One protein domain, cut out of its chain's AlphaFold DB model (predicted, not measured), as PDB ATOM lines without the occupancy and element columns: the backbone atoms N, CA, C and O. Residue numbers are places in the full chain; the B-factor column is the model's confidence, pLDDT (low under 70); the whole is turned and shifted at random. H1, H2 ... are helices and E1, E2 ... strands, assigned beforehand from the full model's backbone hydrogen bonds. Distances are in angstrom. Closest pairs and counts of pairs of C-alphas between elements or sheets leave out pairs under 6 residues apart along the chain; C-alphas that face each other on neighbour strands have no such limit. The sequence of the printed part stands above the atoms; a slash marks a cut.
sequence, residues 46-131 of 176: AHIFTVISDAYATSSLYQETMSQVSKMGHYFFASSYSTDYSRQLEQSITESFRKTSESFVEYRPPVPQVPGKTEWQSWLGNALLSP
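AT A GLANCE: This is residues 46 to 131 of the 176 residues of the protein "Hypothetical protein" of Rotaria socialis (UniProt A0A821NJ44). A long two-stranded ribbon, E1 and E2, has the long helix H2 crossing slantwise over one of its faces, nearer to E1 than to E2, and H3 folds back on H2 as the second half of a helical hairpin, on the side away from the ribbon. The short helices H1 and H4 sit at one end of the ribbon and H5 at the other. The printed part has 86 residues, with five named helices and two named strands in the order E1, H1, H2, H3, H4, E2, H5; the sheet, E1 - E2, is antiparallel and the class is mixed, helices and strands. The whole is elongated, 44 by 26 by 19 A, and only just loose, close to compact, with a radius of gyration of the C-alphas of 14.7 A.

IN THESE COORDINATES: E1, residues 46 to 52, begins at C-alpha 46 (-40.024, -2.058, -73.766) and is 19.3 A long; E2, residues 101 to 108, is 23.1 A. H2, residues 62 to 79, is 25.6 A, and H3, residues 83 to 92, is 14.4 A. H1 is residues 54 to 59 and H4 residues 95 to 100. H5, residues 119 to 129, 15.6 A, ends at C-alpha 129 (-40.092, -9.533, -60.050).

HOW THE PARTS SIT: E1 and E2 are antiparallel at 161 degrees, with N 47 and O 106 at 2.8 A and N 104 and O 49 at 3.0 A, within hydrogen-bond range. The closest C-alphas of E1 and H2, Ile 48 and Gly 73, are 6.5 A apart. H2, with residues 71 to 79 alone, touches H3 in a hairpin, a shallow tilt of 18 degrees, opposite ways; the closest C-alphas, Ala 78 and Ser 86, are 4.9 A apart. H1 and H4 only just touch, with 3 pairs of C-alphas within 8 A, the closest Tyr 56 and Thr 100 at 6.6 A. The closest C-alphas of E2 and H5, Tyr 107 and Trp 123, are 7.0 A apart, while H5 touches no helix. Every O i to N i+4 pair is within hydrogen-bond range in H1, H2, H3 and H4; in H5, 5 of 7 are.

THE WHOLE: The two C-alphas farthest apart, Ser 59 and Leu 129, are 44.9 A apart. The printed part has no cut and no long link; E2 to H5, 10 residues, is short and the others are tight. Mean pLDDT of the printed part is 91.6, and no printed residue is under 70.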
ATOM      1  N   ALA A  46     -38.973  -2.933 -73.283       92.25
ATOM      2  CA  ALA A  46     -40.024  -2.058 -73.766       92.25
ATOM      3  C   ALA A  46     -39.721  -1.790 -75.242       92.25
ATOM      4  O   ALA A  46     -38.648  -1.280 -75.570       92.25
ATOM      5  N   HIS A  47     -40.621  -2.195 -76.132       93.00
ATOM      6  CA  HIS A  47     -40.507  -1.929 -77.560       93.00
ATOM      7  C   HIS A  47     -41.392  -0.744 -77.907       93.00
ATOM      8  O   HIS A  47     -42.594  -0.771 -77.659       93.00
ATOM      9  N   ILE A  48     -40.795   0.295 -78.477       92.75
ATOM     10  CA  ILE A  48     -41.525   1.461 -78.962       92.75
ATOM     11  C   ILE A  48     -41.699   1.274 -80.461       92.75
ATOM     12  O   ILE A  48     -40.718   1.223 -81.204       92.75
ATOM     13  N   PHE A  49     -42.946   1.156 -80.890       94.56
ATOM     14  CA  PHE A  49     -43.303   1.090 -82.295       94.56
ATOM     15  C   PHE A  49     -43.773   2.465 -82.727       94.56
ATOM     16  O   PHE A  49     -44.654   3.040 -82.092       94.56
ATOM     17  N   THR A  50     -43.199   2.975 -83.811       95.19
ATOM     18  CA  THR A  50     -43.651   4.207 -84.450       95.19
ATOM     19  C   THR A  50     -44.097   3.873 -85.860       95.19
ATOM     20  O   THR A  50     -43.290   3.471 -86.698       95.19
ATOM     21  N   VAL A  51     -45.392   4.021 -86.106       96.00
ATOM     22  CA  VAL A  51     -45.994   3.897 -87.430       96.00
ATOM     23  C   VAL A  51     -46.017   5.284 -88.044       96.00
ATOM     24  O   VAL A  51     -46.356   6.255 -87.374       96.00
ATOM     25  N   ILE A  52     -45.627   5.388 -89.308       96.38
ATOM     26  CA  ILE A  52     -45.529   6.653 -90.032       96.38
ATOM     27  C   ILE A  52     -46.316   6.490 -91.326       96.38
ATOM     28  O   ILE A  52     -46.272   5.426 -91.940       96.38
ATOM     29  N   SER A  53     -47.039   7.526 -91.740       96.19
ATOM     30  CA  SER A  53     -47.759   7.511 -93.006       96.19
ATOM     31  C   SER A  53     -46.809   7.402 -94.201       96.19
ATOM     32  O   SER A  53     -45.725   7.995 -94.222       96.19
ATOM     33  N   ASP A  54     -47.267   6.717 -95.249       94.69
ATOM     34  CA  ASP A  54     -46.526   6.587 -96.509       94.69
ATOM     35  C   ASP A  54     -46.191   7.951 -97.122       94.69
ATOM     36  O   ASP A  54     -45.101   8.157 -97.654       94.69
ATOM     37  N   ALA A  55     -47.108   8.916 -97.009       93.75
ATOM     38  CA  ALA A  55     -46.894  10.274 -97.497       93.75
ATOM     39  C   ALA A  55     -45.689  10.946 -96.820       93.75
ATOM     40  O   ALA A  55     -44.896  11.610 -97.486       93.75
ATOM     41  N   TYR A  56     -45.513  10.762 -95.509       93.88
ATOM     42  CA  TYR A  56     -44.355  11.304 -94.799       93.88
ATOM     43  C   TYR A  56     -43.078  10.535 -95.151       93.88
ATOM     44  O   TYR A  56     -42.051  11.148 -95.443       93.88
ATOM     45  N   ALA A  57     -43.154   9.200 -95.176       91.88
ATOM     46  CA  ALA A  57     -42.016   8.333 -95.473       91.88
ATOM     47  C   ALA A  57     -41.446   8.547 -96.886       91.88
ATOM     48  O   ALA A  57     -40.242   8.421 -97.083       91.88
ATOM     49  N   THR A  58     -42.295   8.891 -97.858       93.19
ATOM     50  CA  THR A  58     -41.883   9.146 -99.249       93.19
ATOM     51  C   THR A  58     -41.401  10.573 -99.494       93.19
ATOM     52  O   THR A  58     -40.605  10.792-100.404       93.19
ATOM     53  N   SER A  59     -41.868  11.548 -98.708       93.31
ATOM     54  CA  SER A  59     -41.509  12.965 -98.877       93.31
ATOM     55  C   SER A  59     -40.307  13.409 -98.041       93.31
ATOM     56  O   SER A  59     -39.712  14.441 -98.347       93.31
ATOM     57  N   SER A  60     -39.937  12.643 -97.012       93.19
ATOM     58  CA  SER A  60     -38.832  12.956 -96.097       93.19
ATOM     59  C   SER A  60     -37.596  12.106 -96.389       93.19
ATOM     60  O   SER A  60     -37.701  10.967 -96.847       93.19
ATOM     61  N   LEU A  61     -36.404  12.620 -96.079       95.38
ATOM     62  CA  LEU A  61     -35.187  11.814 -96.177       95.38
ATOM     63  C   LEU A  61     -35.180  10.732 -95.091       95.38
ATOM     64  O   LEU A  61     -35.548  10.981 -93.945       95.38
ATOM     65  N   TYR A  62     -34.663   9.541 -95.412       93.50
ATOM     66  CA  TYR A  62     -34.572   8.433 -94.451       93.50
ATOM     67  C   TYR A  62     -33.892   8.845 -93.132       93.50
ATOM     68  O   TYR A  62     -34.376   8.519 -92.051       93.50
ATOM     69  N   GLN A  63     -32.797   9.607 -93.208       95.38
ATOM     70  CA  GLN A  63     -32.074  10.085 -92.026       95.38
ATOM     71  C   GLN A  63     -32.907  11.046 -91.167       95.38
ATOM     72  O   GLN A  63     -32.831  10.992 -89.940       95.38
ATOM     73  N   GLU A  64     -33.722  11.898 -91.791       94.12
ATOM     74  CA  GLU A  64     -34.628  12.805 -91.082       94.12
ATOM     75  C   GLU A  64     -35.719  12.010 -90.370       94.12
ATOM     76  O   GLU A  64     -35.926  12.197 -89.171       94.12
ATOM     77  N   THR A  65     -36.339  11.059 -91.070       94.50
ATOM     78  CA  THR A  65     -37.336  10.149 -90.502       94.50
ATOM     79  C   THR A  65     -36.773   9.387 -89.303       94.50
ATOM     80  O   THR A  65     -37.367   9.401 -88.226       94.50
ATOM     81  N   MET A  66     -35.587   8.788 -89.439       94.88
ATOM     82  CA  MET A  66     -34.932   8.066 -88.342       94.88
ATOM     83  C   MET A  66     -34.574   8.980 -87.166       94.88
ATOM     84  O   MET A  66     -34.704   8.571 -86.011       94.88
ATOM     85  N   SER A  67     -34.170  10.225 -87.431       95.44
ATOM     86  CA  SER A  67     -33.927  11.227 -86.389       95.44
ATOM     87  C   SER A  67     -35.204  11.545 -85.605       95.44
ATOM     88  O   SER A  67     -35.181  11.571 -84.375       95.44
ATOM     89  N   GLN A  68     -36.342  11.714 -86.287       95.62
ATOM     90  CA  GLN A  68     -37.635  11.950 -85.635       95.62
ATOM     91  C   GLN A  68     -38.107  10.739 -84.818       95.62
ATOM     92  O   GLN A  68     -38.514  10.904 -83.668       95.62
ATOM     93  N   VAL A  69     -37.969   9.520 -85.352       94.94
ATOM     94  CA  VAL A  69     -38.272   8.276 -84.618       94.94
ATOM     95  C   VAL A  69     -37.404   8.155 -83.362       94.94
ATOM     96  O   VAL A  69     -37.914   7.860 -82.282       94.94
ATOM     97  N   SER A  70     -36.104   8.442 -83.462       94.25
ATOM     98  CA  SER A  70     -35.195   8.415 -82.309       94.25
ATOM     99  C   SER A  70     -35.587   9.442 -81.242       94.25
ATOM    100  O   SER A  70     -35.643   9.099 -80.059       94.25
ATOM    101  N   LYS A  71     -35.929  10.676 -81.641       94.25
ATOM    102  CA  LYS A  71     -36.431  11.709 -80.719       94.25
ATOM    103  C   LYS A  71     -37.717  11.277 -80.023       94.25
ATOM    104  O   LYS A  71     -37.830  11.469 -78.815       94.25
ATOM    105  N   MET A  72     -38.652  10.667 -80.753       91.69
ATOM    106  CA  MET A  72     -39.888  10.129 -80.185       91.69
ATOM    107  C   MET A  72     -39.593   9.039 -79.147       91.69
ATOM    108  O   MET A  72     -40.107   9.090 -78.031       91.69
ATOM    109  N   GLY A  73     -38.694   8.101 -79.461       90.12
ATOM    110  CA  GLY A  73     -38.256   7.074 -78.513       90.12
ATOM    111  C   GLY A  73     -37.634   7.663 -77.241       90.12
ATOM    112  O   GLY A  73     -37.991   7.272 -76.128       90.12
ATOM    113  N   HIS A  74     -36.755   8.659 -77.384       88.88
ATOM    114  CA  HIS A  74     -36.176   9.363 -76.239       88.88
ATOM    115  C   HIS A  74     -37.220  10.149 -75.447       88.88
ATOM    116  O   HIS A  74     -37.114  10.207 -74.226       88.88
ATOM    117  N   TYR A  75     -38.226  10.733 -76.100       90.00
ATOM    118  CA  TYR A  75     -39.317  11.437 -75.429       90.00
ATOM    119  C   TYR A  75     -40.106  10.493 -74.510       90.00
ATOM    120  O   TYR A  75     -40.316  10.822 -73.341       90.00
ATOM    121  N   PHE A  76     -40.460   9.291 -74.983       85.88
ATOM    122  CA  PHE A  76     -41.116   8.276 -74.148       85.88
ATOM    123  C   PHE A  76     -40.273   7.921 -72.923       85.88
ATOM    124  O   PHE A  76     -40.781   7.923 -71.805       85.88
ATOM    125  N   PHE A  77     -38.971   7.700 -73.106       82.81
ATOM    126  CA  PHE A  77     -38.082   7.413 -71.984       82.81
ATOM    127  C   PHE A  77     -37.965   8.606 -71.023       82.81
ATOM    128  O   PHE A  77     -38.176   8.466 -69.820       82.81
ATOM    129  N   ALA A  78     -37.687   9.803 -71.540       85.31
ATOM    130  CA  ALA A  78     -37.487  11.015 -70.753       85.31
ATOM    131  C   ALA A  78     -38.732  11.415 -69.959       85.31
ATOM    132  O   ALA A  78     -38.606  11.807 -68.802       85.31
ATOM    133  N   SER A  79     -39.927  11.268 -70.540       83.38
ATOM    134  CA  SER A  79     -41.191  11.615 -69.875       83.38
ATOM    135  C   SER A  79     -41.438  10.816 -68.592       83.38
ATOM    136  O   SER A  79     -42.183  11.265 -67.723       83.38
ATOM    137  N   SER A  80     -40.761   9.677 -68.423       77.75
ATOM    138  CA  SER A  80     -40.834   8.869 -67.206       77.75
ATOM    139  C   SER A  80     -39.872   9.296 -66.080       77.75
ATOM    140  O   SER A  80     -40.049   8.843 -64.949       77.75
ATOM    141  N   TYR A  81     -38.901  10.184 -66.351       75.94
ATOM    142  CA  TYR A  81     -37.847  10.567 -65.393       75.94
ATOM    143  C   TYR A  81     -37.587  12.077 -65.260       75.94
ATOM    144  O   TYR A  81     -37.161  12.518 -64.195       75.94
ATOM    145  N   SER A  82     -37.792  12.877 -66.312       80.75
ATOM    146  CA  SER A  82     -37.466  14.309 -66.333       80.75
ATOM    147  C   SER A  82     -38.445  15.099 -67.193       80.75
ATOM    148  O   SER A  82     -38.511  14.918 -68.409       80.75
ATOM    149  N   THR A  83     -39.159  16.032 -66.562       79.62
ATOM    150  CA  THR A  83     -40.149  16.886 -67.230       79.62
ATOM    151  C   THR A  83     -39.518  17.915 -68.160       79.62
ATOM    152  O   THR A  83     -40.103  18.257 -69.183       79.62
ATOM    153  N   ASP A  84     -38.337  18.432 -67.821       86.44
ATOM    154  CA  ASP A  84     -37.705  19.499 -68.604       86.44
ATOM    155  C   ASP A  84     -37.049  18.937 -69.866       86.44
ATOM    156  O   ASP A  84     -37.217  19.486 -70.955       86.44
ATOM    157  N   TYR A  85     -36.365  17.795 -69.744       85.81
ATOM    158  CA  TYR A  85     -35.755  17.128 -70.892       85.81
ATOM    159  C   TYR A  85     -36.812  16.553 -71.841       85.81
ATOM    160  O   TYR A  85     -36.681  16.684 -73.060       85.81
ATOM    161  N   SER A  86     -37.902  15.986 -71.306       87.94
ATOM    162  CA  SER A  86     -38.998  15.496 -72.144       87.94
ATOM    163  C   SER A  86     -39.652  16.628 -72.936       87.94
ATOM    164  O   SER A  86     -39.870  16.455 -74.130       87.94
ATOM    165  N   ARG A  87     -39.882  17.809 -72.342       88.06
ATOM    166  CA  ARG A  87     -40.422  18.973 -73.073       88.06
ATOM    167  C   ARG A  87     -39.506  19.448 -74.198       88.06
ATOM    168  O   ARG A  87     -39.994  19.781 -75.272       88.06
ATOM    169  N   GLN A  88     -38.191  19.483 -73.976       90.12
ATOM    170  CA  GLN A  88     -37.240  19.865 -75.028       90.12
ATOM    171  C   GLN A  88     -37.282  18.880 -76.201       90.12
ATOM    172  O   GLN A  88     -37.327  19.295 -77.360       90.12
ATOM    173  N   LEU A  89     -37.306  17.576 -75.908       90.31
ATOM    174  CA  LEU A  89     -37.444  16.541 -76.932       90.31
ATOM    175  C   LEU A  89     -38.771  16.666 -77.673       90.31
ATOM    176  O   LEU A  89     -38.777  16.628 -78.901       90.31
ATOM    177  N   GLU A  90     -39.860  16.890 -76.943       90.50
ATOM    178  CA  GLU A  90     -41.194  17.092 -77.496       90.50
ATOM    179  C   GLU A  90     -41.225  18.251 -78.502       90.50
ATOM    180  O   GLU A  90     -41.723  18.089 -79.612       90.50
ATOM    181  N   GLN A  91     -40.630  19.393 -78.152       92.44
ATOM    182  CA  GLN A  91     -40.528  20.567 -79.028       92.44
ATOM    183  C   GLN A  91     -39.616  20.336 -80.242       92.44
ATOM    184  O   GLN A  91     -39.760  21.005 -81.263       92.44
ATOM    185  N   SER A  92     -38.663  19.406 -80.139       93.62
ATOM    186  CA  SER A  92     -37.733  19.069 -81.224       93.62
ATOM    187  C   SER A  92     -38.316  18.105 -82.267       93.62
ATOM    188  O   SER A  92     -37.693  17.896 -83.321       93.62
ATOM    189  N   ILE A  93     -39.470  17.499 -81.961       95.00
ATOM    190  CA  ILE A  93     -40.235  16.656 -82.878       95.00
ATOM    191  C   ILE A  93     -41.047  17.573 -83.789       95.00
ATOM    192  O   ILE A  93     -41.749  18.469 -83.323       95.00
ATOM    193  N   THR A  94     -40.944  17.377 -85.102       95.56
ATOM    194  CA  THR A  94     -41.637  18.267 -86.039       95.56
ATOM    195  C   THR A  94     -43.140  18.021 -86.019       95.56
ATOM    196  O   THR A  94     -43.610  16.886 -85.943       95.56
ATOM    197  N   GLU A  95     -43.912  19.095 -86.177       94.50
ATOM    198  CA  GLU A  95     -45.374  19.008 -86.233       94.50
ATOM    199  C   GLU A  95     -45.856  18.123 -87.395       94.50
ATOM    200  O   GLU A  95     -46.840  17.396 -87.266       94.50
ATOM    201  N   SER A  96     -45.139  18.139 -88.526       94.44
ATOM    202  CA  SER A  96     -45.422  17.261 -89.665       94.44
ATOM    203  C   SER A  96     -45.290  15.786 -89.293       94.44
ATOM    204  O   SER A  96     -46.190  15.010 -89.603       94.44
ATOM    205  N   PHE A  97     -44.224  15.408 -88.582       95.94
ATOM    206  CA  PHE A  97     -44.023  14.044 -88.100       95.94
ATOM    207  C   PHE A  97     -45.097  13.669 -87.082       95.94
ATOM    208  O   PHE A  97     -45.744  12.637 -87.218       95.94
ATOM    209  N   ARG A  98     -45.365  14.539 -86.102       94.88
ATOM    210  CA  ARG A  98     -46.379  14.307 -85.063       94.88
ATOM    211  C   ARG A  98     -47.777  14.063 -85.639       94.88
ATOM    212  O   ARG A  98     -48.484  13.195 -85.150       94.88
ATOM    213  N   LYS A  99     -48.175  14.794 -86.684       95.75
ATOM    214  CA  LYS A  99     -49.485  14.617 -87.341       95.75
ATOM    215  C   LYS A  99     -49.586  13.375 -88.220       95.75
ATOM    216  O   LYS A  99     -50.691  12.982 -88.579       95.75
ATOM    217  N   THR A 100     -48.455  12.814 -88.630       96.50
ATOM    218  CA  THR A 100     -48.392  11.717 -89.605       96.50
ATOM    219  C   THR A 100     -47.817  10.438 -89.019       96.50
ATOM    220  O   THR A 100     -47.602   9.478 -89.756       96.50
ATOM    221  N   SER A 101     -47.587  10.415 -87.708       96.38
ATOM    222  CA  SER A 101     -47.097   9.249 -86.997       96.38
ATOM    223  C   SER A 101     -47.954   8.943 -85.782       96.38
ATOM    224  O   SER A 101     -48.549   9.823 -85.163       96.38
ATOM    225  N   GLU A 102     -47.981   7.668 -85.436       95.56
ATOM    226  CA  GLU A 102     -48.557   7.152 -84.208       95.56
ATOM    227  C   GLU A 102     -47.493   6.302 -83.522       95.56
ATOM    228  O   GLU A 102     -46.697   5.633 -84.185       95.56
ATOM    229  N   SER A 103     -47.420   6.359 -82.195       93.69
ATOM    230  CA  SER A 103     -46.472   5.543 -81.441       93.69
ATOM    231  C   SER A 103     -47.134   4.869 -80.259       93.69
ATOM    232  O   SER A 103     -47.926   5.484 -79.550       93.69
ATOM    233  N   PHE A 104     -46.760   3.618 -80.031       92.19
ATOM    234  CA  PHE A 104     -47.224   2.821 -78.904       92.19
ATOM    235  C   PHE A 104     -46.070   2.006 -78.326       92.19
ATOM    236  O   PHE A 104     -45.066   1.747 -78.996       92.19
ATOM    237  N   VAL A 105     -46.210   1.616 -77.059       91.81
ATOM    238  CA  VAL A 105     -45.179   0.882 -76.324       91.81
ATOM    239  C   VAL A 105     -45.701  -0.500 -75.953       91.81
ATOM    240  O   VAL A 105     -46.730  -0.632 -75.296       91.81
ATOM    241  N   GLU A 106     -44.976  -1.537 -76.357       94.31
ATOM    242  CA  GLU A 106     -45.196  -2.907 -75.908       94.31
ATOM    243  C   GLU A 106     -44.207  -3.235 -74.789       94.31
ATOM    244  O   GLU A 106     -42.989  -3.227 -74.982       94.31
ATOM    245  N   TYR A 107     -44.734  -3.559 -73.615       93.94
ATOM    246  CA  TYR A 107     -43.938  -3.915 -72.448       93.94
ATOM    247  C   TYR A 107     -43.886  -5.428 -72.242       93.94
ATOM    248  O   TYR A 107     -44.904  -6.122 -72.289       93.94
ATOM    249  N   ARG A 108     -42.688  -5.943 -71.961       95.50
ATOM    250  CA  ARG A 108     -42.426  -7.353 -71.663       95.50
ATOM    251  C   ARG A 108     -41.563  -7.436 -70.394       95.50
ATOM    252  O   ARG A 108     -40.434  -6.955 -70.430       95.50
ATOM    253  N   PRO A 109     -42.046  -8.000 -69.270       94.75
ATOM    254  CA  PRO A 109     -43.387  -8.559 -69.053       94.75
ATOM    255  C   PRO A 109     -44.506  -7.507 -69.198       94.75
ATOM    256  O   PRO A 109     -44.219  -6.313 -69.111       94.75
ATOM    257  N   PRO A 110     -45.772  -7.929 -69.384       93.19
ATOM    258  CA  PRO A 110     -46.908  -7.011 -69.437       93.19
ATOM    259  C   PRO A 110     -46.989  -6.094 -68.211       93.19
ATOM    260  O   PRO A 110     -46.605  -6.475 -67.099       93.19
ATOM    261  N   VAL A 111     -47.504  -4.881 -68.415       90.06
ATOM    262  CA  VAL A 111     -47.641  -3.874 -67.355       90.06
ATOM    263  C   VAL A 111     -48.788  -4.250 -66.416       90.06
ATOM    264  O   VAL A 111     -49.923  -4.390 -66.876       90.06
ATOM    265  N   PRO A 112     -48.553  -4.385 -65.101       89.38
ATOM    266  CA  PRO A 112     -49.649  -4.486 -64.152       89.38
ATOM    267  C   PRO A 112     -50.325  -3.121 -63.988       89.38
ATOM    268  O   PRO A 112     -49.662  -2.087 -63.925       89.38
ATOM    269  N   GLN A 113     -51.649  -3.110 -63.856       86.62
ATOM    270  CA  GLN A 113     -52.392  -1.897 -63.517       86.62
ATOM    271  C   GLN A 113     -52.150  -1.553 -62.041       86.62
ATOM    272  O   GLN A 113     -52.678  -2.224 -61.152       86.62
ATOM    273  N   VAL A 114     -51.334  -0.530 -61.771       88.44
ATOM    274  CA  VAL A 114     -51.045  -0.057 -60.408       88.44
ATOM    275  C   VAL A 114     -51.545   1.383 -60.251       88.44
ATOM    276  O   VAL A 114     -51.012   2.282 -60.903       88.44
ATOM    277  N   PRO A 115     -52.544   1.638 -59.383       89.25
ATOM    278  CA  PRO A 115     -53.068   2.983 -59.165       89.25
ATOM    279  C   PRO A 115     -51.975   3.986 -58.776       89.25
ATOM    280  O   PRO A 115     -51.122   3.699 -57.936       89.25
ATOM    281  N   GLY A 116     -52.019   5.176 -59.379       87.56
ATOM    282  CA  GLY A 116     -51.096   6.275 -59.072       87.56
ATOM    283  C   GLY A 116     -49.681   6.126 -59.640       87.56
ATOM    284  O   GLY A 116     -48.834   6.965 -59.343       87.56
ATOM    285  N   LYS A 117     -49.409   5.096 -60.451       86.00
ATOM    286  CA  LYS A 117     -48.135   4.925 -61.161       86.00
ATOM    287  C   LYS A 117     -48.324   5.079 -62.660       86.00
ATOM    288  O   LYS A 117     -49.357   4.699 -63.207       86.00
ATOM    289  N   THR A 118     -47.298   5.590 -63.335       87.75
ATOM    290  CA  THR A 118     -47.248   5.527 -64.801       87.75
ATOM    291  C   THR A 118     -47.065   4.078 -65.262       87.75
ATOM    292  O   THR A 118     -46.625   3.215 -64.491       87.75
ATOM    293  N   GLU A 119     -47.370   3.795 -66.529       88.81
ATOM    294  CA  GLU A 119     -47.134   2.468 -67.111       88.81
ATOM    295  C   GLU A 119     -45.665   2.058 -66.993       88.81
ATOM    296  O   GLU A 119     -45.368   0.950 -66.558       88.81
ATOM    297  N   TRP A 120     -44.743   2.986 -67.270       88.56
ATOM    298  CA  TRP A 120     -43.307   2.760 -67.135       88.56
ATOM    299  C   TRP A 120     -42.901   2.365 -65.709       88.56
ATOM    300  O   TRP A 120     -42.172   1.396 -65.513       88.56
ATOM    301  N   GLN A 121     -43.388   3.085 -64.694       88.88
ATOM    302  CA  GLN A 121     -43.080   2.785 -63.291       88.88
ATOM    303  C   GLN A 121     -43.655   1.434 -62.855       88.88
ATOM    304  O   GLN A 121     -43.010   0.686 -62.115       88.88
ATOM    305  N   SER A 122     -44.870   1.123 -63.306       91.50
ATOM    306  CA  SER A 122     -45.528  -0.157 -63.039       91.50
ATOM    307  C   SER A 122     -44.786  -1.313 -63.710       91.50
ATOM    308  O   SER A 122     -44.527  -2.337 -63.074       91.50
ATOM    309  N   TRP A 123     -44.376  -1.125 -64.964       93.31
ATOM    310  CA  TRP A 123     -43.577  -2.078 -65.723       93.31
ATOM    311  C   TRP A 123     -42.211  -2.309 -65.090       93.31
ATOM    312  O   TRP A 123     -41.851  -3.458 -64.867       93.31
ATOM    313  N   LEU A 124     -41.474  -1.250 -64.745       90.81
ATOM    314  CA  LEU A 124     -40.137  -1.366 -64.164       90.81
ATOM    315  C   LEU A 124     -40.163  -2.138 -62.837       90.81
ATOM    316  O   LEU A 124     -39.293  -2.967 -62.583       90.81
ATOM    317  N   GLY A 125     -41.194  -1.921 -62.014       90.69
ATOM    318  CA  GLY A 125     -41.410  -2.712 -60.803       90.69
ATOM    319  C   GLY A 125     -41.685  -4.191 -61.100       90.69
ATOM    320  O   GLY A 125     -41.119  -5.063 -60.444       90.69
ATOM    321  N   ASN A 126     -42.514  -4.485 -62.108       93.25
ATOM    322  CA  ASN A 126     -42.830  -5.861 -62.503       93.25
ATOM    323  C   ASN A 126     -41.643  -6.581 -63.161       93.25
ATOM    324  O   ASN A 126     -41.425  -7.761 -62.916       93.25
ATOM    325  N   ALA A 127     -40.857  -5.867 -63.963       93.75
ATOM    326  CA  ALA A 127     -39.679  -6.365 -64.665       93.75
ATOM    327  C   ALA A 127     -38.658  -7.016 -63.722       93.75
ATOM    328  O   ALA A 127     -38.046  -8.023 -64.075       93.75
ATOM    329  N   LEU A 128     -38.498  -6.458 -62.520       90.69
ATOM    330  CA  LEU A 128     -37.595  -6.986 -61.496       90.69
ATOM    331  C   LEU A 128     -38.124  -8.261 -60.830       90.69
ATOM    332  O   LEU A 128     -37.334  -9.091 -60.390       90.69
ATOM    333  N   LEU A 129     -39.445  -8.414 -60.740       94.25
ATOM    334  CA  LEU A 129     -40.092  -9.533 -60.050       94.25
ATOM    335  C   LEU A 129     -40.405 -10.703 -60.989       94.25
ATOM    336  O   LEU A 129     -40.353 -11.856 -60.573       94.25
ATOM    337  N   SER A 130     -40.716 -10.399 -62.247       95.44
ATOM    338  CA  SER A 130     -41.195 -11.355 -63.246       95.44
ATOM    339  C   SER A 130     -40.436 -11.195 -64.572       95.44
ATOM    340  O   SER A 130     -41.043 -10.834 -65.584       95.44
ATOM    341  N   PRO A 131     -39.109 -11.422 -64.601       95.00
ATOM    342  CA  PRO A 131     -38.341 -11.293 -65.832       95.00
ATOM    343  C   PRO A 131     -38.815 -12.306 -66.881       95.00
ATOM    344  O   PRO A 131     -39.223 -13.427 -66.572       95.00
TER     345      PRO A 131